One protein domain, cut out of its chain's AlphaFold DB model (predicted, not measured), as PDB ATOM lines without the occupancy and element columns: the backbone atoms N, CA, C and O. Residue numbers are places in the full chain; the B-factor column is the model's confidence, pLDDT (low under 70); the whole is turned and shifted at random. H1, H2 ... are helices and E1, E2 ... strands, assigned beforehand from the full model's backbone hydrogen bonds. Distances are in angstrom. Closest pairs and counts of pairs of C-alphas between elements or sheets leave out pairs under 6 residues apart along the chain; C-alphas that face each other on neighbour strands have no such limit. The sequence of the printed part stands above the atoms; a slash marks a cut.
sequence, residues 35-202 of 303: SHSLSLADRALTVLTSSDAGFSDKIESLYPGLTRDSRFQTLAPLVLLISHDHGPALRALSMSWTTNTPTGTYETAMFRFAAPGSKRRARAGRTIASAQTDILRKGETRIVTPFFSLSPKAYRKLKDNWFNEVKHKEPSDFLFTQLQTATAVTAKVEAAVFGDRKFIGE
ATOM      1  N   SER A  35      38.615 159.123   2.406       54.28
ATOM      2  CA  SER A  35      39.276 159.782   1.274       54.28
ATOM      3  C   SER A  35      38.963 159.166  -0.101       54.28
ATOM      4  O   SER A  35      39.255 159.758  -1.140       54.28
ATOM      5  N   HIS A  36      38.353 157.974  -0.137       69.31
ATOM      6  CA  HIS A  36      38.200 157.148  -1.336       69.31
ATOM      7  C   HIS A  36      36.812 156.485  -1.476       69.31
ATOM      8  O   HIS A  36      36.703 155.319  -1.855       69.31
ATOM      9  N   SER A  37      35.717 157.197  -1.182       79.38
ATOM     10  CA  SER A  37      34.364 156.672  -1.442       79.38
ATOM     11  C   SER A  37      33.972 156.783  -2.925       79.38
ATOM     12  O   SER A  37      34.072 157.858  -3.512       79.38
ATOM     13  N   LEU A  38      33.446 155.706  -3.516       84.75
ATOM     14  CA  LEU A  38      32.758 155.749  -4.811       84.75
ATOM     15  C   LEU A  38      31.253 155.708  -4.549       84.75
ATOM     16  O   LEU A  38      30.712 154.645  -4.240       84.75
ATOM     17  N   SER A  39      30.570 156.847  -4.657       85.81
ATOM     18  CA  SER A  39      29.140 156.938  -4.343       85.81
ATOM     19  C   SER A  39      28.344 157.767  -5.350       85.81
ATOM     20  O   SER A  39      28.853 158.714  -5.940       85.81
ATOM     21  N   LEU A  40      27.088 157.366  -5.542       86.94
ATOM     22  CA  LEU A  40      25.986 158.104  -6.159       86.94
ATOM     23  C   LEU A  40      24.724 157.855  -5.315       86.94
ATOM     24  O   LEU A  40      24.736 156.998  -4.433       86.94
ATOM     25  N   ALA A  41      23.627 158.561  -5.600       83.31
ATOM     26  CA  ALA A  41      22.405 158.521  -4.788       83.31
ATOM     27  C   ALA A  41      21.843 157.104  -4.533       83.31
ATOM     28  O   ALA A  41      21.271 156.846  -3.478       83.31
ATOM     29  N   ASP A  42      22.008 156.174  -5.478       87.94
ATOM     30  CA  ASP A  42      21.456 154.816  -5.405       87.94
ATOM     31  C   ASP A  42      22.513 153.712  -5.207       87.94
ATOM     32  O   ASP A  42      22.179 152.521  -5.244       87.94
ATOM     33  N   ARG A  43      23.790 154.068  -5.007       92.50
ATOM     34  CA  ARG A  43      24.899 153.112  -4.839       92.50
ATOM     35  C   ARG A  43      26.093 153.736  -4.124       92.50
ATOM     36  O   ARG A  43      26.585 154.781  -4.536       92.50
ATOM     37  N   ALA A  44      26.657 153.035  -3.148       92.25
ATOM     38  CA  ALA A  44      27.880 153.489  -2.495       92.25
ATOM     39  C   ALA A  44      28.828 152.349  -2.140       92.25
ATOM     40  O   ALA A  44      28.427 151.281  -1.662       92.25
ATOM     41  N   LEU A  45      30.107 152.617  -2.385       94.00
ATOM     42  CA  LEU A  45      31.238 151.842  -1.922       94.00
ATOM     43  C   LEU A  45      32.108 152.731  -1.042       94.00
ATOM     44  O   LEU A  45      32.634 153.746  -1.503       94.00
ATOM     45  N   THR A  46      32.316 152.294   0.190       94.94
ATOM     46  CA  THR A  46      33.330 152.863   1.070       94.94
ATOM     47  C   THR A  46      34.611 152.054   0.930       94.94
ATOM     48  O   THR A  46      34.594 150.819   0.988       94.94
ATOM     49  N   VAL A  47      35.725 152.751   0.744       95.12
ATOM     50  CA  VAL A  47      37.058 152.158   0.658       95.12
ATOM     51  C   VAL A  47      37.904 152.775   1.756       95.12
ATOM     52  O   VAL A  47      37.996 153.995   1.836       95.12
ATOM     53  N   LEU A  48      38.496 151.919   2.584       95.56
ATOM     54  CA  LEU A  48      39.528 152.299   3.540       95.56
ATOM     55  C   LEU A  48      40.838 151.617   3.157       95.56
ATOM     56  O   LEU A  48      40.861 150.449   2.758       95.56
ATOM     57  N   THR A  49      41.919 152.351   3.302       94.12
ATOM     58  CA  THR A  49      43.310 151.961   3.101       94.12
ATOM     59  C   THR A  49      44.047 152.054   4.436       94.12
ATOM     60  O   THR A  49      43.515 152.599   5.401       94.12
ATOM     61  N   SER A  50      45.279 151.553   4.516       91.88
ATOM     62  CA  SER A  50      46.059 151.619   5.758       91.88
ATOM     63  C   SER A  50      46.384 153.036   6.239       91.88
ATOM     64  O   SER A  50      46.761 153.184   7.395       91.88
ATOM     65  N   SER A  51      46.278 154.053   5.377       90.44
ATOM     66  CA  SER A  51      46.505 155.453   5.749       90.44
ATOM     67  C   SER A  51      45.250 156.161   6.263       90.44
ATOM     68  O   SER A  51      45.358 157.274   6.763       90.44
ATOM     69  N   ASP A  52      44.064 155.558   6.134       92.12
ATOM     70  CA  ASP A  52      42.822 156.187   6.579       92.12
ATOM     71  C   ASP A  52      42.629 156.037   8.097       92.12
ATOM     72  O   ASP A  52      42.833 154.961   8.676       92.12
ATOM     73  N   ALA A  53      42.158 157.108   8.740       90.88
ATOM     74  CA  ALA A  53      41.783 157.080  10.150       90.88
ATOM     75  C   ALA A  53      40.704 156.007  10.402       90.88
ATOM     76  O   ALA A  53      39.730 155.878   9.658       90.88
ATOM     77  N   GLY A  54      40.893 155.197  11.446       91.50
ATOM     78  CA  GLY A  54      39.978 154.106  11.797       91.50
ATOM     79  C   GLY A  54      40.114 152.835  10.946       91.50
ATOM     80  O   GLY A  54      39.354 151.886  11.161       91.50
ATOM     81  N   PHE A  55      41.074 152.753  10.010       94.38
ATOM     82  CA  PHE A  55      41.344 151.512   9.275       94.38
ATOM     83  C   PHE A  55      41.649 150.347  10.222       94.38
ATOM     84  O   PHE A  55      41.003 149.302  10.133       94.38
ATOM     85  N   SER A  56      42.592 150.534  11.149       95.12
ATOM     86  CA  SER A  56      43.003 149.501  12.107       95.12
ATOM     87  C   SER A  56      41.836 149.035  12.977       95.12
ATOM     88  O   SER A  56      41.605 147.832  13.079       95.12
ATOM     89  N   ASP A  57      41.035 149.963  13.504       96.31
ATOM     90  CA  ASP A  57      39.864 149.644  14.328       96.31
ATOM     91  C   ASP A  57      38.819 148.854  13.536       96.31
ATOM     92  O   ASP A  57      38.254 147.864  14.012       96.31
ATOM     93  N   LYS A  58      38.585 149.246  12.277       96.19
ATOM     94  CA  LYS A  58      37.641 148.548  11.403       96.19
ATOM     95  C   LYS A  58      38.137 147.156  11.026       96.19
ATOM     96  O   LYS A  58      37.329 146.224  10.964       96.19
ATOM     97  N   ILE A  59      39.438 146.999  10.770       96.31
ATOM     98  CA  ILE A  59      40.053 145.693  10.529       96.31
ATOM     99  C   ILE A  59      39.918 144.827  11.772       96.31
ATOM    100  O   ILE A  59      39.438 143.711  11.639       96.31
ATOM    101  N   GLU A  60      40.257 145.324  12.957       96.19
ATOM    102  CA  GLU A  60      40.198 144.544  14.195       96.19
ATOM    103  C   GLU A  60      38.759 144.121  14.535       96.19
ATOM    104  O   GLU A  60      38.505 142.964  14.864       96.19
ATOM    105  N   SER A  61      37.784 145.010  14.330       96.88
ATOM    106  CA  SER A  61      36.357 144.703  14.495       96.88
ATOM    107  C   SER A  61      35.871 143.587  13.553       96.88
ATOM    108  O   SER A  61      35.114 142.692  13.947       96.88
ATOM    109  N   LEU A  62      36.295 143.609  12.286       96.31
ATOM    110  CA  LEU A  62      35.842 142.649  11.270       96.31
ATOM    111  C   LEU A  62      36.686 141.363  11.223       96.31
ATOM    112  O   LEU A  62      36.169 140.296  10.869       96.31
ATOM    113  N   TYR A  63      37.963 141.465  11.578       95.56
ATOM    114  CA  TYR A  63      39.003 140.443  11.497       95.56
ATOM    115  C   TYR A  63      39.833 140.423  12.799       95.56
ATOM    116  O   TYR A  63      41.000 140.818  12.789       95.56
ATOM    117  N   PRO A  64      39.264 139.945  13.921       95.38
ATOM    118  CA  PRO A  64      39.910 140.050  15.230       95.38
ATOM    119  C   PRO A  64      41.260 139.330  15.299       95.38
ATOM    120  O   PRO A  64      41.339 138.134  15.002       95.38
ATOM    121  N   GLY A  65      42.291 140.045  15.742       93.31
ATOM    122  CA  GLY A  65      43.680 139.608  15.854       93.31
ATOM    123  C   GLY A  65      44.513 139.813  14.589       93.31
ATOM    124  O   GLY A  65      45.725 139.616  14.632       93.31
ATOM    125  N   LEU A  66      43.907 140.214  13.466       93.06
ATOM    126  CA  LEU A  66      44.618 140.331  12.193       93.06
ATOM    127  C   LEU A  66      45.632 141.482  12.201       93.06
ATOM    128  O   LEU A  66      46.705 141.342  11.623       93.06
ATOM    129  N   THR A  67      45.337 142.587  12.889       93.81
ATOM    130  CA  THR A  67      46.247 143.746  12.992       93.81
ATOM    131  C   THR A  67      47.540 143.437  13.759       93.81
ATOM    132  O   THR A  67      48.567 144.083  13.547       93.81
ATOM    133  N   ARG A  68      47.507 142.410  14.619       92.31
ATOM    134  CA  ARG A  68      48.641 141.945  15.431       92.31
ATOM    135  C   ARG A  68      49.498 140.893  14.717       92.31
ATOM    136  O   ARG A  68      50.574 140.557  15.199       92.31
ATOM    137  N   ASP A  69      49.034 140.359  13.587       90.44
ATOM    138  CA  ASP A  69      49.767 139.367  12.798       90.44
ATOM    139  C   ASP A  69      50.839 140.062  11.944       90.44
ATOM    140  O   ASP A  69      50.521 140.840  11.040       90.44
ATOM    141  N   SER A  70      52.118 139.755  12.179       88.19
ATOM    142  CA  SER A  70      53.244 140.342  11.433       88.19
ATOM    143  C   SER A  70      53.145 140.107   9.921       88.19
ATOM    144  O   SER A  70      53.524 140.957   9.111       88.19
ATOM    145  N   ARG A  71      52.542 138.988   9.499       86.38
ATOM    146  CA  ARG A  71      52.309 138.682   8.078       86.38
ATOM    147  C   ARG A  71      51.242 139.583   7.469       86.38
ATOM    148  O   ARG A  71      51.266 139.819   6.267       86.38
ATOM    149  N   PHE A  72      50.289 140.063   8.264       88.69
ATOM    150  CA  PHE A  72      49.327 141.058   7.800       88.69
ATOM    151  C   PHE A  72      49.945 142.453   7.777       88.69
ATOM    152  O   PHE A  72      49.728 143.174   6.811       88.69
ATOM    153  N   GLN A  73      50.756 142.811   8.776       88.69
ATOM    154  CA  GLN A  73      51.430 144.114   8.834       88.69
ATOM    155  C   GLN A  73      52.292 144.376   7.590       88.69
ATOM    156  O   GLN A  73      52.202 145.449   7.003       88.69
ATOM    157  N   THR A  74      53.017 143.362   7.098       83.38
ATOM    158  CA  THR A  74      53.773 143.457   5.827       83.38
ATOM    159  C   THR A  74      52.897 143.688   4.589       83.38
ATOM    160  O   THR A  74      53.372 144.192   3.576       83.38
ATOM    161  N   LEU A  75      51.614 143.326   4.648       86.88
ATOM    162  CA  LEU A  75      50.663 143.491   3.550       86.88
ATOM    163  C   LEU A  75      49.758 144.708   3.715       86.88
ATOM    164  O   LEU A  75      49.137 145.105   2.732       86.88
ATOM    165  N   ALA A  76      49.659 145.282   4.917       89.31
ATOM    166  CA  ALA A  76      48.732 146.359   5.246       89.31
ATOM    167  C   ALA A  76      48.796 147.549   4.266       89.31
ATOM    168  O   ALA A  76      47.722 147.954   3.818       89.31
ATOM    169  N   PRO A  77      49.978 148.015   3.802       89.06
ATOM    170  CA  PRO A  77      50.073 149.079   2.790       89.06
ATOM    171  C   PRO A  77      49.381 148.763   1.454       89.06
ATOM    172  O   PRO A  77      49.069 149.649   0.667       89.06
ATOM    173  N   LEU A  78      49.143 147.481   1.170       89.75
ATOM    174  CA  LEU A  78      48.531 146.994  -0.068       89.75
ATOM    175  C   LEU A  78      47.044 146.673   0.097       89.75
ATOM    176  O   LEU A  78      46.407 146.228  -0.866       89.75
ATOM    177  N   VAL A  79      46.499 146.826   1.305       92.81
ATOM    178  CA  VAL A  79      45.136 146.422   1.642       92.81
ATOM    179  C   VAL A  79      44.138 147.519   1.296       92.81
ATOM    180  O   VAL A  79      44.223 148.648   1.760       92.81
ATOM    181  N   LEU A  80      43.112 147.114   0.551       95.25
ATOM    182  CA  LEU A  80      41.851 147.824   0.408       95.25
ATOM    183  C   LEU A  80      40.786 147.111   1.245       95.25
ATOM    184  O   LEU A  80      40.455 145.948   0.987       95.25
ATOM    185  N   LEU A  81      40.211 147.801   2.224       96.69
ATOM    186  CA  LEU A  81      39.007 147.371   2.920       96.69
ATOM    187  C   LEU A  81      37.792 147.980   2.218       96.69
ATOM    188  O   LEU A  81      37.488 149.158   2.371       96.69
ATOM    189  N   ILE A  82      37.100 147.158   1.433       96.38
ATOM    190  CA  ILE A  82      35.995 147.604   0.581       96.38
ATOM    191  C   ILE A  82      34.676 147.167   1.206       96.38
ATOM    192  O   ILE A  82      34.434 145.964   1.358       96.38
ATOM    193  N   SER A  83      33.822 148.136   1.520       96.06
ATOM    194  CA  SER A  83      32.457 147.942   2.015       96.06
ATOM    195  C   SER A  83      31.452 148.374   0.955       96.06
ATOM    196  O   SER A  83      31.635 149.395   0.301       96.06
ATOM    197  N   HIS A  84      30.406 147.573   0.753       95.06
ATOM    198  CA  HIS A  84      29.304 147.929  -0.134       95.06
ATOM    199  C   HIS A  84      28.081 148.320   0.681       95.06
ATOM    200  O   HIS A  84      27.356 147.460   1.183       95.06
ATOM    201  N   ASP A  85      27.870 149.624   0.795       92.69
ATOM    202  CA  ASP A  85      26.950 150.202   1.767       92.69
ATOM    203  C   ASP A  85      25.499 150.061   1.286       92.69
ATOM    204  O   ASP A  85      24.636 149.527   1.990       92.69
ATOM    205  N   HIS A  86      25.224 150.442   0.037       91.75
ATOM    206  CA  HIS A  86      23.906 150.301  -0.583       91.75
ATOM    207  C   HIS A  86      23.978 150.232  -2.115       91.75
ATOM    208  O   HIS A  86      25.007 150.531  -2.714       91.75
ATOM    209  N   GLY A  87      22.858 149.836  -2.731       92.19
ATOM    210  CA  GLY A  87      22.697 149.677  -4.177       92.19
ATOM    211  C   GLY A  87      22.622 148.218  -4.650       92.19
ATOM    212  O   GLY A  87      22.582 147.283  -3.835       92.19
ATOM    213  N   PRO A  88      22.554 147.992  -5.978       94.44
ATOM    214  CA  PRO A  88      22.598 146.652  -6.561       94.44
ATOM    215  C   PRO A  88      23.923 145.949  -6.231       94.44
ATOM    216  O   PRO A  88      24.927 146.593  -5.983       94.44
ATOM    217  N   ALA A  89      23.983 144.617  -6.257       93.44
ATOM    218  CA  ALA A  89      25.228 143.911  -5.922       93.44
ATOM    219  C   ALA A  89      26.377 144.206  -6.910       93.44
ATOM    220  O   ALA A  89      26.166 144.298  -8.123       93.44
ATOM    221  N   LEU A  90      27.610 144.268  -6.404       93.50
ATOM    222  CA  LEU A  90      28.809 144.503  -7.201       93.50
ATOM    223  C   LEU A  90      29.170 143.253  -8.018       93.50
ATOM    224  O   LEU A  90      29.309 142.148  -7.480       93.50
ATOM    225  N   ARG A  91      29.369 143.421  -9.326       93.19
ATOM    226  CA  ARG A  91      29.703 142.348 -10.281       93.19
ATOM    227  C   ARG A  91      31.154 142.382 -10.731       93.19
ATOM    228  O   ARG A  91      31.730 141.321 -10.986       93.19
ATOM    229  N   ALA A  92      31.721 143.577 -10.845       94.75
ATOM    230  CA  ALA A  92      33.113 143.758 -11.205       94.75
ATOM    231  C   ALA A  92      33.707 145.016 -10.570       94.75
ATOM    232  O   ALA A  92      32.978 145.957 -10.274       94.75
ATOM    233  N   LEU A  93      35.022 145.015 -10.390       94.81
ATOM    234  CA  LEU A  93      35.790 146.113  -9.820       94.81
ATOM    235  C   LEU A  93      37.127 146.235 -10.558       94.81
ATOM    236  O   LEU A  93      37.727 145.202 -10.879       94.81
ATOM    237  N   SER A  94      37.605 147.453 -10.780       95.25
ATOM    238  CA  SER A  94      39.011 147.735 -11.060       95.25
ATOM    239  C   SER A  94      39.628 148.440  -9.869       95.25
ATOM    240  O   SER A  94      39.031 149.322  -9.254       95.25
ATOM    241  N   MET A  95      40.830 148.003  -9.541       94.44
ATOM    242  CA  MET A  95      41.666 148.585  -8.507       94.44
ATOM    243  C   MET A  95      43.036 148.828  -9.108       94.44
ATOM    244  O   MET A  95      43.451 148.068  -9.990       94.44
ATOM    245  N   SER A  96      43.739 149.827  -8.611       92.88
ATOM    246  CA  SER A  96      45.126 150.077  -8.975       92.88
ATOM    247  C   SER A  96      45.989 150.236  -7.735       92.88
ATOM    248  O   SER A  96      45.526 150.682  -6.684       92.88
ATOM    249  N   TRP A  97      47.237 149.803  -7.876       92.12
ATOM    250  CA  TRP A  97      48.313 150.047  -6.930       92.12
ATOM    251  C   TRP A  97      49.363 150.876  -7.644       92.12
ATOM    252  O   TRP A  97      49.896 150.449  -8.672       92.12
ATOM    253  N   THR A  98      49.634 152.046  -7.091       91.94
ATOM    254  CA  THR A  98      50.684 152.950  -7.536       91.94
ATOM    255  C   THR A  98      51.850 152.823  -6.573       91.94
ATOM    256  O   THR A  98      51.694 153.065  -5.381       91.94
ATOM    257  N   THR A  99      53.003 152.414  -7.082       90.38
ATOM    258  CA  THR A  99      54.251 152.274  -6.332       90.38
ATOM    259  C   THR A  99      55.197 153.396  -6.735       90.38
ATOM    260  O   THR A  99      55.547 153.509  -7.912       90.38
ATOM    261  N   ASN A 100      55.618 154.200  -5.765       89.75
ATOM    262  CA  ASN A 100      56.680 155.183  -5.951       89.75
ATOM    263  C   ASN A 100      58.008 154.533  -5.578       89.75
ATOM    264  O   ASN A 100      58.131 153.982  -4.486       89.75
ATOM    265  N   THR A 101      58.981 154.581  -6.478       90.06
ATOM    266  CA  THR A 101      60.351 154.108  -6.261       90.06
ATOM    267  C   THR A 101      61.321 155.264  -6.539       90.06
ATOM    268  O   THR A 101      60.923 156.267  -7.140       90.06
ATOM    269  N   PRO A 102      62.611 155.145  -6.179       89.94
ATOM    270  CA  PRO A 102      63.614 156.149  -6.544       89.94
ATOM    271  C   PRO A 102      63.755 156.369  -8.060       89.94
ATOM    272  O   PRO A 102      64.227 157.418  -8.484       89.94
ATOM    273  N   THR A 103      63.358 155.393  -8.883       90.25
ATOM    274  CA  THR A 103      63.469 155.455 -10.350       90.25
ATOM    275  C   THR A 103      62.197 155.948 -11.036       90.25
ATOM    276  O   THR A 103      62.213 156.165 -12.247       90.25
ATOM    277  N   GLY A 104      61.091 156.107 -10.303       91.88
ATOM    278  CA  GLY A 104      59.846 156.648 -10.842       91.88
ATOM    279  C   GLY A 104      58.581 156.100 -10.188       91.88
ATOM    280  O   GLY A 104      58.604 155.355  -9.210       91.88
ATOM    281  N   THR A 105      57.444 156.478 -10.769       92.31
ATOM    282  CA  THR A 105      56.117 156.018 -10.353       92.31
ATOM    283  C   THR A 105      55.595 154.964 -11.320       92.31
ATOM    284  O   THR A 105      55.509 155.194 -12.527       92.31
ATOM    285  N   TYR A 106      55.187 153.819 -10.779       91.62
ATOM    286  CA  TYR A 106      54.637 152.707 -11.549       91.62
ATOM    287  C   TYR A 106      53.232 152.372 -11.065       91.62
ATOM    288  O   TYR A 106      52.975 152.317  -9.869       91.62
ATOM    289  N   GLU A 107      52.316 152.109 -11.992       90.62
ATOM    290  CA  GLU A 107      50.924 151.781 -11.676       90.62
ATOM    291  C   GLU A 107      50.570 150.398 -12.227       90.62
ATOM    292  O   GLU A 107      50.831 150.076 -13.388       90.62
ATOM    293  N   THR A 108      49.948 149.567 -11.389       90.19
ATOM    294  CA  THR A 108      49.418 148.260 -11.786       90.19
ATOM    295  C   THR A 108      47.929 148.177 -11.504       90.19
ATOM    296  O   THR A 108      47.491 148.275 -10.360       90.19
ATOM    297  N   ALA A 109      47.156 147.887 -12.548       90.31
ATOM    298  CA  ALA A 109      45.721 147.658 -12.461       90.31
ATOM    299  C   ALA A 109      45.384 146.177 -12.266       90.31
ATOM    300  O   ALA A 109      45.872 145.313 -13.003       90.31
ATOM    301  N   MET A 110      44.443 145.879 -11.373       89.75
ATOM    302  CA  MET A 110      43.837 144.558 -11.253       89.75
ATOM    303  C   MET A 110      42.323 144.622 -11.379       89.75
ATOM    304  O   MET A 110      41.649 145.520 -10.878       89.75
ATOM    305  N   PHE A 111      41.778 143.599 -12.028       90.94
ATOM    306  CA  PHE A 111      40.351 143.475 -12.281       90.94
ATOM    307  C   PHE A 111      39.802 142.310 -11.483       90.94
ATOM    308  O   PHE A 111      40.328 141.195 -11.521       90.94
ATOM    309  N   ARG A 112      38.696 142.550 -10.795       89.44
ATOM    310  CA  ARG A 112      38.021 141.543  -9.996       89.44
ATOM    311  C   ARG A 112      36.622 141.342 -10.535       89.44
ATOM    312  O   ARG A 112      35.806 142.245 -10.487       89.44
ATOM    313  N   PHE A 113      36.330 140.142 -11.011       89.38
ATOM    314  CA  PHE A 113      34.984 139.678 -11.338       89.38
ATOM    315  C   PHE A 113      34.955 138.152 -11.260       89.38
ATOM    316  O   PHE A 113      35.990 137.488 -11.342       89.38
ATOM    317  N   ALA A 114      33.774 137.569 -11.061       84.00
ATOM    318  CA  ALA A 114      33.634 136.117 -11.057       84.00
ATOM    319  C   ALA A 114      33.885 135.562 -12.468       84.00
ATOM    320  O   ALA A 114      33.153 135.914 -13.388       84.00
ATOM    321  N   ALA A 115      34.892 134.704 -12.635       79.56
ATOM    322  CA  ALA A 115      35.143 133.987 -13.886       79.56
ATOM    323  C   ALA A 115      34.172 132.794 -14.061       79.56
ATOM    324  O   ALA A 115      33.631 132.302 -13.052       79.56
ATOM    325  N   PRO A 116      33.977 132.296 -15.301       73.81
ATOM    326  CA  PRO A 116      33.293 131.032 -15.557       73.81
ATOM    327  C   PRO A 116      33.884 129.894 -14.714       73.81
ATOM    328  O   PRO A 116      35.082 129.843 -14.453       73.81
ATOM    329  N   GLY A 117      33.032 128.998 -14.227       67.56
ATOM    330  CA  GLY A 117      33.399 127.881 -13.357       67.56
ATOM    331  C   GLY A 117      33.597 128.232 -11.879       67.56
ATOM    332  O   GLY A 117      33.700 127.315 -11.063       67.56
ATOM    333  N   SER A 118      33.608 129.513 -11.489       65.31
ATOM    334  CA  SER A 118      33.801 129.882 -10.079       65.31
ATOM    335  C   SER A 118      32.692 129.321  -9.173       65.31
ATOM    336  O   SER A 118      31.503 129.424  -9.477       65.31
ATOM    337  N   LYS A 119      33.088 128.752  -8.019       62.06
ATOM    338  CA  LYS A 119      32.197 128.162  -6.994       62.06
ATOM    339  C   LYS A 119      31.352 129.197  -6.225       62.06
ATOM    340  O   LYS A 119      30.661 128.842  -5.273       62.06
ATOM    341  N   ARG A 120      31.427 130.490  -6.574       56.56
ATOM    342  CA  ARG A 120      30.637 131.530  -5.897       56.56
ATOM    343  C   ARG A 120      29.158 131.288  -6.197       56.56
ATOM    344  O   ARG A 120      28.800 131.096  -7.353       56.56
ATOM    345  N   ARG A 121      28.331 131.263  -5.144       45.69
ATOM    346  CA  ARG A 121      26.905 130.899  -5.170       45.69
ATOM    347  C   ARG A 121      26.105 131.796  -6.129       45.69
ATOM    348  O   ARG A 121      25.542 132.803  -5.702       45.69
ATOM    349  N   ALA A 122      25.998 131.410  -7.398       44.59
ATOM    350  CA  ALA A 122      24.777 131.666  -8.146       44.59
ATOM    351  C   ALA A 122      23.718 130.690  -7.608       44.59
ATOM    352  O   ALA A 122      24.048 129.544  -7.305       44.59
ATOM    353  N   ARG A 123      22.456 131.121  -7.480       40.03
ATOM    354  CA  ARG A 123      21.329 130.307  -6.965       40.03
ATOM    355  C   ARG A 123      21.123 128.952  -7.693       40.03
ATOM    356  O   ARG A 123      20.300 128.171  -7.249       40.03
ATOM    357  N   ALA A 124      21.875 128.655  -8.762       40.44
ATOM    358  CA  ALA A 124      21.762 127.456  -9.598       40.44
ATOM    359  C   ALA A 124      23.120 126.825 -10.017       40.44
ATOM    360  O   ALA A 124      23.225 126.250 -11.101       40.44
ATOM    361  N   GLY A 125      24.184 126.948  -9.209       56.41
ATOM    362  CA  GLY A 125      25.462 126.244  -9.436       56.41
ATOM    363  C   GLY A 125      26.673 127.144  -9.723       56.41
ATOM    364  O   GLY A 125      26.735 128.286  -9.268       56.41
ATOM    365  N   ARG A 126      27.678 126.602 -10.432       66.88
ATOM    366  CA  ARG A 126      28.915 127.321 -10.808       66.88
ATOM    367  C   ARG A 126      28.590 128.478 -11.763       66.88
ATOM    368  O   ARG A 126      27.736 128.332 -12.635       66.88
ATOM    369  N   THR A 127      29.296 129.601 -11.627       71.38
ATOM    370  CA  THR A 127      29.210 130.748 -12.552       71.38
ATOM    371  C   THR A 127      29.395 130.266 -13.993       71.38
ATOM    372  O   THR A 127      30.405 129.631 -14.274       71.38
ATOM    373  N   ILE A 128      28.460 130.532 -14.909       76.88
ATOM    374  CA  ILE A 128      28.598 130.085 -16.308       76.88
ATOM    375  C   ILE A 128      29.277 131.155 -17.171       76.88
ATOM    376  O   ILE A 128      30.091 130.806 -18.013       76.88
ATOM    377  N   ALA A 129      29.043 132.443 -16.903       84.44
ATOM    378  CA  ALA A 129      29.651 133.561 -17.631       84.44
ATOM    379  C   ALA A 129      30.328 134.573 -16.693       84.44
ATOM    380  O   ALA A 129      29.936 134.729 -15.532       84.44
ATOM    381  N   SER A 130      31.304 135.318 -17.203       88.06
ATOM    382  CA  SER A 130      32.027 136.335 -16.440       88.06
ATOM    383  C   SER A 130      31.100 137.390 -15.842       88.06
ATOM    384  O   SER A 130      30.165 137.870 -16.490       88.06
ATOM    385  N   ALA A 131      31.360 137.779 -14.592       85.81
ATOM    386  CA  ALA A 131      30.579 138.767 -13.839       85.81
ATOM    387  C   ALA A 131      29.062 138.470 -13.819       85.81
ATOM    388  O   ALA A 131      28.225 139.378 -13.858       85.81
ATOM    389  N   GLN A 132      28.692 137.187 -13.836       85.38
ATOM    390  CA  GLN A 132      27.317 136.735 -13.604       85.38
ATOM    391  C   GLN A 132      27.006 136.568 -12.114       85.38
ATOM    392  O   GLN A 132      25.836 136.602 -11.736       85.38
ATOM    393  N   THR A 133      28.032 136.380 -11.285       86.12
ATOM    394  CA  THR A 133      27.905 136.212  -9.835       86.12
ATOM    395  C   THR A 133      28.466 137.433  -9.120       86.12
ATOM    396  O   THR A 133      29.416 138.053  -9.601       86.12
ATOM    397  N   ASP A 134      27.873 137.768  -7.975       88.88
ATOM    398  CA  ASP A 134      28.294 138.907  -7.162       88.88
ATOM    399  C   ASP A 134      29.706 138.673  -6.629       88.88
ATOM    400  O   ASP A 134      30.054 137.574  -6.173       88.88
ATOM    401  N   ILE A 135      30.525 139.717  -6.676       89.69
ATOM    402  CA  ILE A 135      31.810 139.731  -5.981       89.69
ATOM    403  C   ILE A 135      31.715 140.366  -4.596       89.69
ATOM    404  O   ILE A 135      32.537 140.015  -3.747       89.69
ATOM    405  N   LEU A 136      30.721 141.232  -4.386       91.38
ATOM    406  CA  LEU A 136      30.395 141.878  -3.120       91.38
ATOM    407  C   LEU A 136      28.891 142.196  -3.105       91.38
ATOM    408  O   LEU A 136      28.374 142.775  -4.061       91.38
ATOM    409  N   ARG A 137      28.169 141.760  -2.069       92.12
ATOM    410  CA  ARG A 137      26.727 142.044  -1.906       92.12
ATOM    411  C   ARG A 137      26.506 143.264  -1.020       92.12
ATOM    412  O   ARG A 137      27.442 143.740  -0.393       92.12
ATOM    413  N   LYS A 138      25.284 143.808  -1.000       92.12
ATOM    414  CA  LYS A 138      24.910 144.898  -0.078       92.12
ATOM    415  C   LYS A 138      25.188 144.473   1.368       92.12
ATOM    416  O   LYS A 138      24.858 143.346   1.734       92.12
ATOM    417  N   GLY A 139      25.815 145.357   2.138       92.81
ATOM    418  CA  GLY A 139      26.241 145.124   3.517       92.81
ATOM    419  C   GLY A 139      27.444 144.187   3.665       92.81
ATOM    420  O   GLY A 139      27.806 143.842   4.787       92.81
ATOM    421  N   GLU A 140      28.065 143.730   2.571       94.69
ATOM    422  CA  GLU A 140      29.301 142.955   2.665       94.69
ATOM    423  C   GLU A 140      30.524 143.875   2.663       94.69
ATOM    424  O   GLU A 140      30.645 144.783   1.841       94.69
ATOM    425  N   THR A 141      31.485 143.527   3.517       95.50
ATOM    426  CA  THR A 141      32.833 144.101   3.534       95.50
ATOM    427  C   THR A 141      33.861 143.017   3.238       95.50
ATOM    428  O   THR A 141      33.676 141.850   3.608       95.50
ATOM    429  N   ARG A 142      34.950 143.369   2.550       95.00
ATOM    430  CA  ARG A 142      36.065 142.460   2.255       95.00
ATOM    431  C   ARG A 142      37.401 143.178   2.297       95.00
ATOM    432  O   ARG A 142      37.519 144.279   1.774       95.00
ATOM    433  N   ILE A 143      38.411 142.481   2.801       94.06
ATOM    434  CA  ILE A 143      39.808 142.797   2.513       94.06
ATOM    435  C   ILE A 143      40.087 142.388   1.070       94.06
ATOM    436  O   ILE A 143      39.698 141.295   0.625       94.06
ATOM    437  N   VAL A 144      40.759 143.262   0.336       92.06
ATOM    438  CA  VAL A 144      41.256 143.014  -1.009       92.06
ATOM    439  C   VAL A 144      42.704 143.470  -1.093       92.06
ATOM    440  O   VAL A 144      43.036 144.585  -0.722       92.06
ATOM    441  N   THR A 145      43.556 142.586  -1.589       89.12
ATOM    442  CA  THR A 145      44.962 142.844  -1.898       89.12
ATOM    443  C   THR A 145      45.229 142.372  -3.328       89.12
ATOM    444  O   THR A 145      44.368 141.703  -3.926       89.12
ATOM    445  N   PRO A 146      46.421 142.636  -3.887       83.69
ATOM    446  CA  PRO A 146      46.812 142.038  -5.159       83.69
ATOM    447  C   PRO A 146      46.789 140.505  -5.135       83.69
ATOM    448  O   PRO A 146      46.476 139.840  -6.122       83.69
ATOM    449  N   PHE A 147      47.075 139.936  -3.969       81.44
ATOM    450  CA  PHE A 147      47.229 138.502  -3.770       81.44
ATOM    451  C   PHE A 147      45.880 137.823  -3.556       81.44
ATOM    452  O   PHE A 147      45.579 136.776  -4.127       81.44
ATOM    453  N   PHE A 148      45.018 138.410  -2.734       83.94
ATOM    454  CA  PHE A 148      43.820 137.723  -2.292       83.94
ATOM    455  C   PHE A 148      42.666 138.661  -2.004       83.94
ATOM    456  O   PHE A 148      42.694 139.874  -2.169       83.94
ATOM    457  N   SER A 149      41.564 138.051  -1.597       88.00
ATOM    458  CA  SER A 149      40.540 138.800  -0.897       88.00
ATOM    459  C   SER A 149      39.732 137.875  -0.039       88.00
ATOM    460  O   SER A 149      39.369 136.765  -0.444       88.00
ATOM    461  N   LEU A 150      39.441 138.403   1.130       89.88
ATOM    462  CA  LEU A 150      38.963 137.671   2.266       89.88
ATOM    463  C   LEU A 150      37.742 138.407   2.797       89.88
ATOM    464  O   LEU A 150      37.737 139.631   2.879       89.88
ATOM    465  N   SER A 151      36.673 137.668   3.077       92.00
ATOM    466  CA  SER A 151      35.531 138.222   3.805       92.00
ATOM    467  C   SER A 151      35.683 137.928   5.295       92.00
ATOM    468  O   SER A 151      36.304 136.916   5.633       92.00
ATOM    469  N   PRO A 152      35.041 138.705   6.185       94.31
ATOM    470  CA  PRO A 152      35.058 138.449   7.626       94.31
ATOM    471  C   PRO A 152      34.620 137.017   7.955       94.31
ATOM    472  O   PRO A 152      35.263 136.294   8.707       94.31
ATOM    473  N   LYS A 153      33.560 136.543   7.287       91.75
ATOM    474  CA  LYS A 153      33.058 135.169   7.435       91.75
ATOM    475  C   LYS A 153      34.070 134.103   7.006       91.75
ATOM    476  O   LYS A 153      34.080 133.026   7.590       91.75
ATOM    477  N   ALA A 154      34.855 134.357   5.960       88.69
ATOM    478  CA  ALA A 154      35.892 133.425   5.531       88.69
ATOM    479  C   ALA A 154      37.069 133.443   6.512       88.69
ATOM    480  O   ALA A 154      37.523 132.380   6.906       88.69
ATOM    481  N   TYR A 155      37.489 134.623   6.972       91.56
ATOM    482  CA  TYR A 155      38.544 134.762   7.973       91.56
ATOM    483  C   TYR A 155      38.228 134.019   9.272       91.56
ATOM    484  O   TYR A 155      39.048 133.234   9.724       91.56
ATOM    485  N   ARG A 156      37.011 134.157   9.816       91.62
ATOM    486  CA  ARG A 156      36.604 133.444  11.046       91.62
ATOM    487  C   ARG A 156      36.727 131.922  10.944       91.62
ATOM    488  O   ARG A 156      36.928 131.268  11.955       91.62
ATOM    489  N   LYS A 157      36.611 131.356   9.739       88.88
ATOM    490  CA  LYS A 157      36.798 129.914   9.497       88.88
ATOM    491  C   LYS A 157      38.261 129.505   9.353       88.88
ATOM    492  O   LYS A 157      38.558 128.322   9.411       88.88
ATOM    493  N   LEU A 158      39.131 130.467   9.076       84.75
ATOM    494  CA  LEU A 158      40.525 130.262   8.713       84.75
ATOM    495  C   LEU A 158      41.478 130.896   9.727       84.75
ATOM    496  O   LEU A 158      42.651 131.000   9.408       84.75
ATOM    497  N   LYS A 159      41.000 131.375  10.882       74.00
ATOM    498  CA  LYS A 159      41.692 132.362  11.730       74.00
ATOM    499  C   LYS A 159      43.184 132.058  11.929       74.00
ATOM    500  O   LYS A 159      44.003 132.935  11.684       74.00
ATOM    501  N   ASP A 160      43.531 130.809  12.224       77.56
ATOM    502  CA  ASP A 160      44.917 130.411  12.517       77.56
ATOM    503  C   ASP A 160      45.760 130.137  11.252       77.56
ATOM    504  O   ASP A 160      46.984 130.251  11.257       77.56
ATOM    505  N   ASN A 161      45.106 129.852  10.123       81.94
ATOM    506  CA  ASN A 161      45.725 129.441   8.858       81.94
ATOM    507  C   ASN A 161      45.416 130.371   7.677       81.94
ATOM    508  O   ASN A 161      45.685 130.021   6.525       81.94
ATOM    509  N   TRP A 162      44.880 131.567   7.934       83.50
ATOM    510  CA  TRP A 162      44.365 132.455   6.891       83.50
ATOM    511  C   TRP A 162      45.428 132.734   5.830       83.50
ATOM    512  O   TRP A 162      45.138 132.648   4.639       83.50
ATOM    513  N   PHE A 163      46.670 132.972   6.263       80.81
ATOM    514  CA  PHE A 163      47.800 133.251   5.387       80.81
ATOM    515  C   PHE A 163      48.098 132.075   4.452       80.81
ATOM    516  O   PHE A 163      48.322 132.269   3.261       80.81
ATOM    517  N   ASN A 164      48.041 130.843   4.967       76.38
ATOM    518  CA  ASN A 164      48.275 129.637   4.178       76.38
ATOM    519  C   ASN A 164      47.207 129.426   3.105       76.38
ATOM    520  O   ASN A 164      47.536 128.999   2.008       76.38
ATOM    521  N   GLU A 165      45.961 129.779   3.383       68.69
ATOM    522  CA  GLU A 165      44.860 129.633   2.427       68.69
ATOM    523  C   GLU A 165      44.848 130.733   1.367       68.69
ATOM    524  O   GLU A 165      44.456 130.519   0.215       68.69
ATOM    525  N   VAL A 166      45.304 131.932   1.729       69.44
ATOM    526  CA  VAL A 166      45.358 133.060   0.796       69.44
ATOM    527  C   VAL A 166      46.684 133.171   0.056       69.44
ATOM    528  O   VAL A 166      46.760 133.936  -0.909       69.44
ATOM    529  N   LYS A 167      47.705 132.383   0.433       66.75
ATOM    530  CA  LYS A 167      48.999 132.413  -0.249       66.75
ATOM    531  C   LYS A 167      48.862 131.994  -1.704       66.75
ATOM    532  O   LYS A 167      49.490 132.620  -2.519       66.75
ATOM    533  N   HIS A 168      48.010 131.062  -2.113       57.16
ATOM    534  CA  HIS A 168      48.096 130.407  -3.437       57.16
ATOM    535  C   HIS A 168      47.927 131.261  -4.721       57.16
ATOM    536  O   HIS A 168      47.859 130.705  -5.813       57.16
ATOM    537  N   LYS A 169      47.867 132.592  -4.645       59.91
ATOM    538  CA  LYS A 169      47.843 133.491  -5.804       59.91
ATOM    539  C   LYS A 169      49.069 134.392  -5.822       59.91
ATOM    540  O   LYS A 169      49.342 135.078  -4.842       59.91
ATOM    541  N   GLU A 170      49.819 134.330  -6.912       57.59
ATOM    542  CA  GLU A 170      50.983 135.188  -7.144       57.59
ATOM    543  C   GLU A 170      50.526 136.472  -7.839       57.59
ATOM    544  O   GLU A 170      49.641 136.408  -8.703       57.59
ATOM    545  N   PRO A 171      51.056 137.642  -7.438       63.75
ATOM    546  CA  PRO A 171      50.875 138.852  -8.224       63.75
ATOM    547  C   PRO A 171      51.629 138.685  -9.553       63.75
ATOM    548  O   PRO A 171      52.365 137.721  -9.749       63.75
ATOM    549  N   SER A 172      51.484 139.639 -10.470       67.31
ATOM    550  CA  SER A 172      52.412 139.695 -11.598       67.31
ATOM    551  C   SER A 172      53.837 139.957 -11.102       67.31
ATOM    552  O   SER A 172      54.026 140.764 -10.186       67.31
ATOM    553  N   ASP A 173      54.829 139.349 -11.758       73.69
ATOM    554  CA  ASP A 173      56.256 139.590 -11.489       73.69
ATOM    555  C   ASP A 173      56.580 141.086 -11.492       73.69
ATOM    556  O   ASP A 173      57.299 141.573 -10.631       73.69
ATOM    557  N   PHE A 174      55.948 141.838 -12.399       73.06
ATOM    558  CA  PHE A 174      56.065 143.291 -12.464       73.06
ATOM    559  C   PHE A 174      55.730 143.978 -11.135       73.06
ATOM    560  O   PHE A 174      56.543 144.746 -10.630       73.06
ATOM    561  N   LEU A 175      54.558 143.695 -10.553       75.25
ATOM    562  CA  LEU A 175      54.153 144.318  -9.293       75.25
ATOM    563  C   LEU A 175      55.089 143.893  -8.162       75.25
ATOM    564  O   LEU A 175      55.455 144.709  -7.327       75.25
ATOM    565  N   PHE A 176      55.499 142.626  -8.158       75.62
ATOM    566  CA  PHE A 176      56.438 142.122  -7.169       75.62
ATOM    567  C   PHE A 176      57.777 142.870  -7.213       75.62
ATOM    568  O   PHE A 176      58.241 143.319  -6.171       75.62
ATOM    569  N   THR A 177      58.362 143.058  -8.399       79.81
ATOM    570  CA  THR A 177      59.623 143.795  -8.567       79.81
ATOM    571  C   THR A 177      59.505 145.237  -8.081       79.81
ATOM    572  O   THR A 177      60.385 145.697  -7.361       79.81
ATOM    573  N   GLN A 178      58.415 145.938  -8.412       82.62
ATOM    574  CA  GLN A 178      58.251 147.328  -7.970       82.62
ATOM    575  C   GLN A 178      58.069 147.446  -6.453       82.62
ATOM    576  O   GLN A 178      58.560 148.391  -5.847       82.62
ATOM    577  N   LEU A 179      57.412 146.472  -5.815       81.81
ATOM    578  CA  LEU A 179      57.223 146.472  -4.362       81.81
ATOM    579  C   LEU A 179      58.533 146.320  -3.575       81.81
ATOM    580  O   LEU A 179      58.579 146.731  -2.421       81.81
ATOM    581  N   GLN A 180      59.589 145.754  -4.168       81.94
ATOM    582  CA  GLN A 180      60.882 145.582  -3.491       81.94
ATOM    583  C   GLN A 180      61.645 146.897  -3.304       81.94
ATOM    584  O   GLN A 180      62.437 147.012  -2.374       81.94
ATOM    585  N   THR A 181      61.422 147.872  -4.184       84.25
ATOM    586  CA  THR A 181      62.103 149.176  -4.177       84.25
ATOM    587  C   THR A 181      61.144 150.331  -3.891       84.25
ATOM    588  O   THR A 181      61.517 151.498  -4.030       84.25
ATOM    589  N   ALA A 182      59.902 150.021  -3.510       85.56
ATOM    590  CA  ALA A 182      58.877 151.016  -3.248       85.56
ATOM    591  C   ALA A 182      59.170 151.782  -1.953       85.56
ATOM    592  O   ALA A 182      59.324 151.192  -0.886       85.56
ATOM    593  N   THR A 183      59.179 153.108  -2.046       87.12
ATOM    594  CA  THR A 183      59.207 154.021  -0.897       87.12
ATOM    595  C   THR A 183      57.799 154.334  -0.399       87.12
ATOM    596  O   THR A 183      57.600 154.579   0.786       87.12
ATOM    597  N   ALA A 184      56.805 154.290  -1.290       87.38
ATOM    598  CA  ALA A 184      55.399 154.449  -0.951       87.38
ATOM    599  C   ALA A 184      54.516 153.617  -1.884       87.38
ATOM    600  O   ALA A 184      54.839 153.417  -3.061       87.38
ATOM    601  N   VAL A 185      53.373 153.165  -1.362       89.06
ATOM    602  CA  VAL A 185      52.353 152.471  -2.148       89.06
ATOM    603  C   VAL A 185      50.985 153.069  -1.864       89.06
ATOM    604  O   VAL A 185      50.567 153.154  -0.714       89.06
ATOM    605  N   THR A 186      50.273 153.432  -2.926       91.00
ATOM    606  CA  THR A 186      48.895 153.917  -2.862       91.00
ATOM    607  C   THR A 186      47.990 152.914  -3.555       91.00
ATOM    608  O   THR A 186      48.216 152.566  -4.714       91.00
ATOM    609  N   ALA A 187      46.950 152.453  -2.868       91.69
ATOM    610  CA  ALA A 187      45.940 151.575  -3.440       91.69
ATOM    611  C   ALA A 187      44.625 152.341  -3.616       91.69
ATOM    612  O   ALA A 187      44.195 153.045  -2.706       91.69
ATOM    613  N   LYS A 188      43.947 152.173  -4.756       93.12
ATOM    614  CA  LYS A 188      42.626 152.776  -4.986       93.12
ATOM    615  C   LYS A 188      41.664 151.837  -5.696       93.12
ATOM    616  O   LYS A 188      42.061 150.944  -6.446       93.12
ATOM    617  N   VAL A 189      40.371 152.069  -5.483       94.25
ATOM    618  CA  VAL A 189      39.308 151.521  -6.329       94.25
ATOM    619  C   VAL A 189      38.981 152.560  -7.391       94.25
ATOM    620  O   VAL A 189      38.609 153.679  -7.065       94.25
ATOM    621  N   GLU A 190      39.099 152.190  -8.660       93.69
ATOM    622  CA  GLU A 190      38.912 153.142  -9.759       93.69
ATOM    623  C   GLU A 190      37.512 153.117 -10.335       93.69
ATOM    624  O   GLU A 190      36.958 154.159 -10.660       93.69
ATOM    625  N   ALA A 191      36.969 151.916 -10.536       95.38
ATOM    626  CA  ALA A 191      35.658 151.742 -11.128       95.38
ATOM    627  C   ALA A 191      34.978 150.474 -10.622       95.38
ATOM    628  O   ALA A 191      35.611 149.456 -10.323       95.38
ATOM    629  N   ALA A 192      33.654 150.527 -10.574       95.88
ATOM    630  CA  ALA A 192      32.799 149.463 -10.077       95.88
ATOM    631  C   ALA A 192      31.618 149.249 -11.023       95.88
ATOM    632  O   ALA A 192      30.942 150.204 -11.387       95.88
ATOM    633  N   VAL A 193      31.345 147.996 -11.401       95.88
ATOM    634  CA  VAL A 193      30.182 147.606 -12.218       95.88
ATOM    635  C   VAL A 193      29.204 146.812 -11.365       95.88
ATOM    636  O   VAL A 193      29.567 145.788 -10.779       95.88
ATOM    637  N   PHE A 194      27.943 147.227 -11.373       94.94
ATOM    638  CA  PHE A 194      26.882 146.672 -10.542       94.94
ATOM    639  C   PHE A 194      25.966 145.696 -11.299       94.94
ATOM    640  O   PHE A 194      26.088 145.462 -12.509       94.94
ATOM    641  N   GLY A 195      25.066 145.046 -10.558       91.75
ATOM    642  CA  GLY A 195      24.160 144.007 -11.053       91.75
ATOM    643  C   GLY A 195      23.170 144.482 -12.115       91.75
ATOM    644  O   GLY A 195      22.802 143.691 -12.982       91.75
ATOM    645  N   ASP A 196      22.821 145.765 -12.082       92.81
ATOM    646  CA  ASP A 196      21.982 146.484 -13.049       92.81
ATOM    647  C   ASP A 196      22.734 146.873 -14.339       92.81
ATOM    648  O   ASP A 196      22.149 147.464 -15.244       92.81
ATOM    649  N   ARG A 197      24.023 146.509 -14.453       92.12
ATOM    650  CA  ARG A 197      24.924 146.862 -15.566       92.12
ATOM    651  C   ARG A 197      25.236 148.349 -15.676       92.12
ATOM    652  O   ARG A 197      25.672 148.800 -16.734       92.12
ATOM    653  N   LYS A 198      25.083 149.100 -14.598       94.81
ATOM    654  CA  LYS A 198      25.624 150.447 -14.520       94.81
ATOM    655  C   LYS A 198      26.998 150.427 -13.838       94.81
ATOM    656  O   LYS A 198      27.322 149.471 -13.126       94.81
ATOM    657  N   PHE A 199      27.820 151.442 -14.083       94.88
ATOM    658  CA  PHE A 199      29.129 151.584 -13.439       94.88
ATOM    659  C   PHE A 199      29.333 152.976 -12.836       94.88
ATOM    660  O   PHE A 199      28.681 153.924 -13.266       94.88
ATOM    661  N   ILE A 200      30.227 153.074 -11.852       94.81
ATOM    662  CA  ILE A 200      30.721 154.336 -11.270       94.81
ATOM    663  C   ILE A 200      32.248 154.351 -11.283       94.81
ATOM    664  O   ILE A 200      32.856 153.277 -11.329       94.81
ATOM    665  N   GLY A 201      32.837 155.544 -11.188       92.94
ATOM    666  CA  GLY A 201      34.285 155.762 -11.154       92.94
ATOM    667  C   GLY A 201      34.901 156.113 -12.516       92.94
ATOM    668  O   GLY A 201      34.191 156.232 -13.512       92.94
ATOM    669  N   GLU A 202      36.225 156.283 -12.551       91.56
ATOM    670  CA  GLU A 202      36.978 156.886 -13.670       91.56
ATOM    671  C   GLU A 202      37.121 155.968 -14.900       91.56
ATOM    672  O   GLU A 202      37.391 156.437 -16.001       91.56
TER     673      GLU A 202
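What this domain is: This is residues 35 to 202 of the 303 residues of an uncharacterized protein of Granulicella aggregans (UniProt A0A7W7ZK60). Two four-stranded antiparallel sheets stand partly face to face as a sandwich with crossed strands, and the long hairpin of E4 and E5 reaches well past the first sheet. H1 packs over the first sheet's face away from the second, the short helices H3 and H4 lie beyond its E6 edge, with H2 close to H4, and H5 packs over E4 and E5. The printed part has 168 residues with five named helices and eight named strands, in the order E1 E2 H1 H2 E3 E4 E5 E6 H3 H4 H5 E7 E8; the sheets run E1 E2 E3 E6 and E5 E4 E7 E8. The class is mixed, helices and strands; the whole is compact, with a radius of gyration of the C-alphas of 15.9 A and spans of 47 by 37 by 31 A.

How they stand to each other: E1, residues 38 to 40, and E2, residues 43 to 48, form a hairpin, with N 38 and O 45 2.9 A apart. E3, residues 80 to 86, pairs with E2 through N 46 and O 83, 3.0 A, and with E6, residues 141 to 144, through N 82 and O 142, 2.9 A. H1, residues 55 to 62, is on this sheet at a height of 10.0 A, over E3 and only just over E6, where 3 of its C-alphas fall; it runs across the strands, at 63 degrees to E3 on the local plane. E4, residues 90 to 101, and E5, residues 104 to 113, form a hairpin, with N 97 and O 108 2.9 A apart. E7, residues 184 to 194, is antiparallel to E4, with N 98 and O 186 2.8 A apart, and forms a hairpin with E8, residues 198 to 201, where N 194 and O 198 are 2.9 A apart. The two sheets make a sandwich, two sheets face to face, with strands at 33 degrees; the closest C-alphas of E1 and E8, Leu 38 and Gly 201, are 6.5 A apart. H3, residues 152 to 158, only grazes the first sheet. H4, residues 162 to 166, is close to but not clearly touching H3, and likewise H2, residues 70 to 73, where the C-alphas of Arg 71 and Phe 163 are closest, 7.6 A. H5, residues 173 to 180, is on the second sheet at a height of 9.4 A, over E5 and E4. Every O i to N i+4 pair is within hydrogen-bond range in H1, H4 and H5, against 2 of 3 in H3; H2 is too short for one.

Where its parts are: E1 begins at C-alpha 38, (32.758, 155.749, -4.811). E4 spans 33.0 A, E7 31.1 A, E5 30.1 A, E3 18.1 A and E2 16.9 A. E8 ends at C-alpha 201, (34.285, 155.762, -11.154).

The domain as a whole: The C-alphas of Pro 102 and Ala 124 are the two farthest apart, 50.8 A. The printed part has no cut; the link E5 to E6, residues 114 to 140, is long. The mean pLDDT of the printed part is 86.0, and it is under 70 at residues 35 to 36, 117 to 126 and 165 to 172.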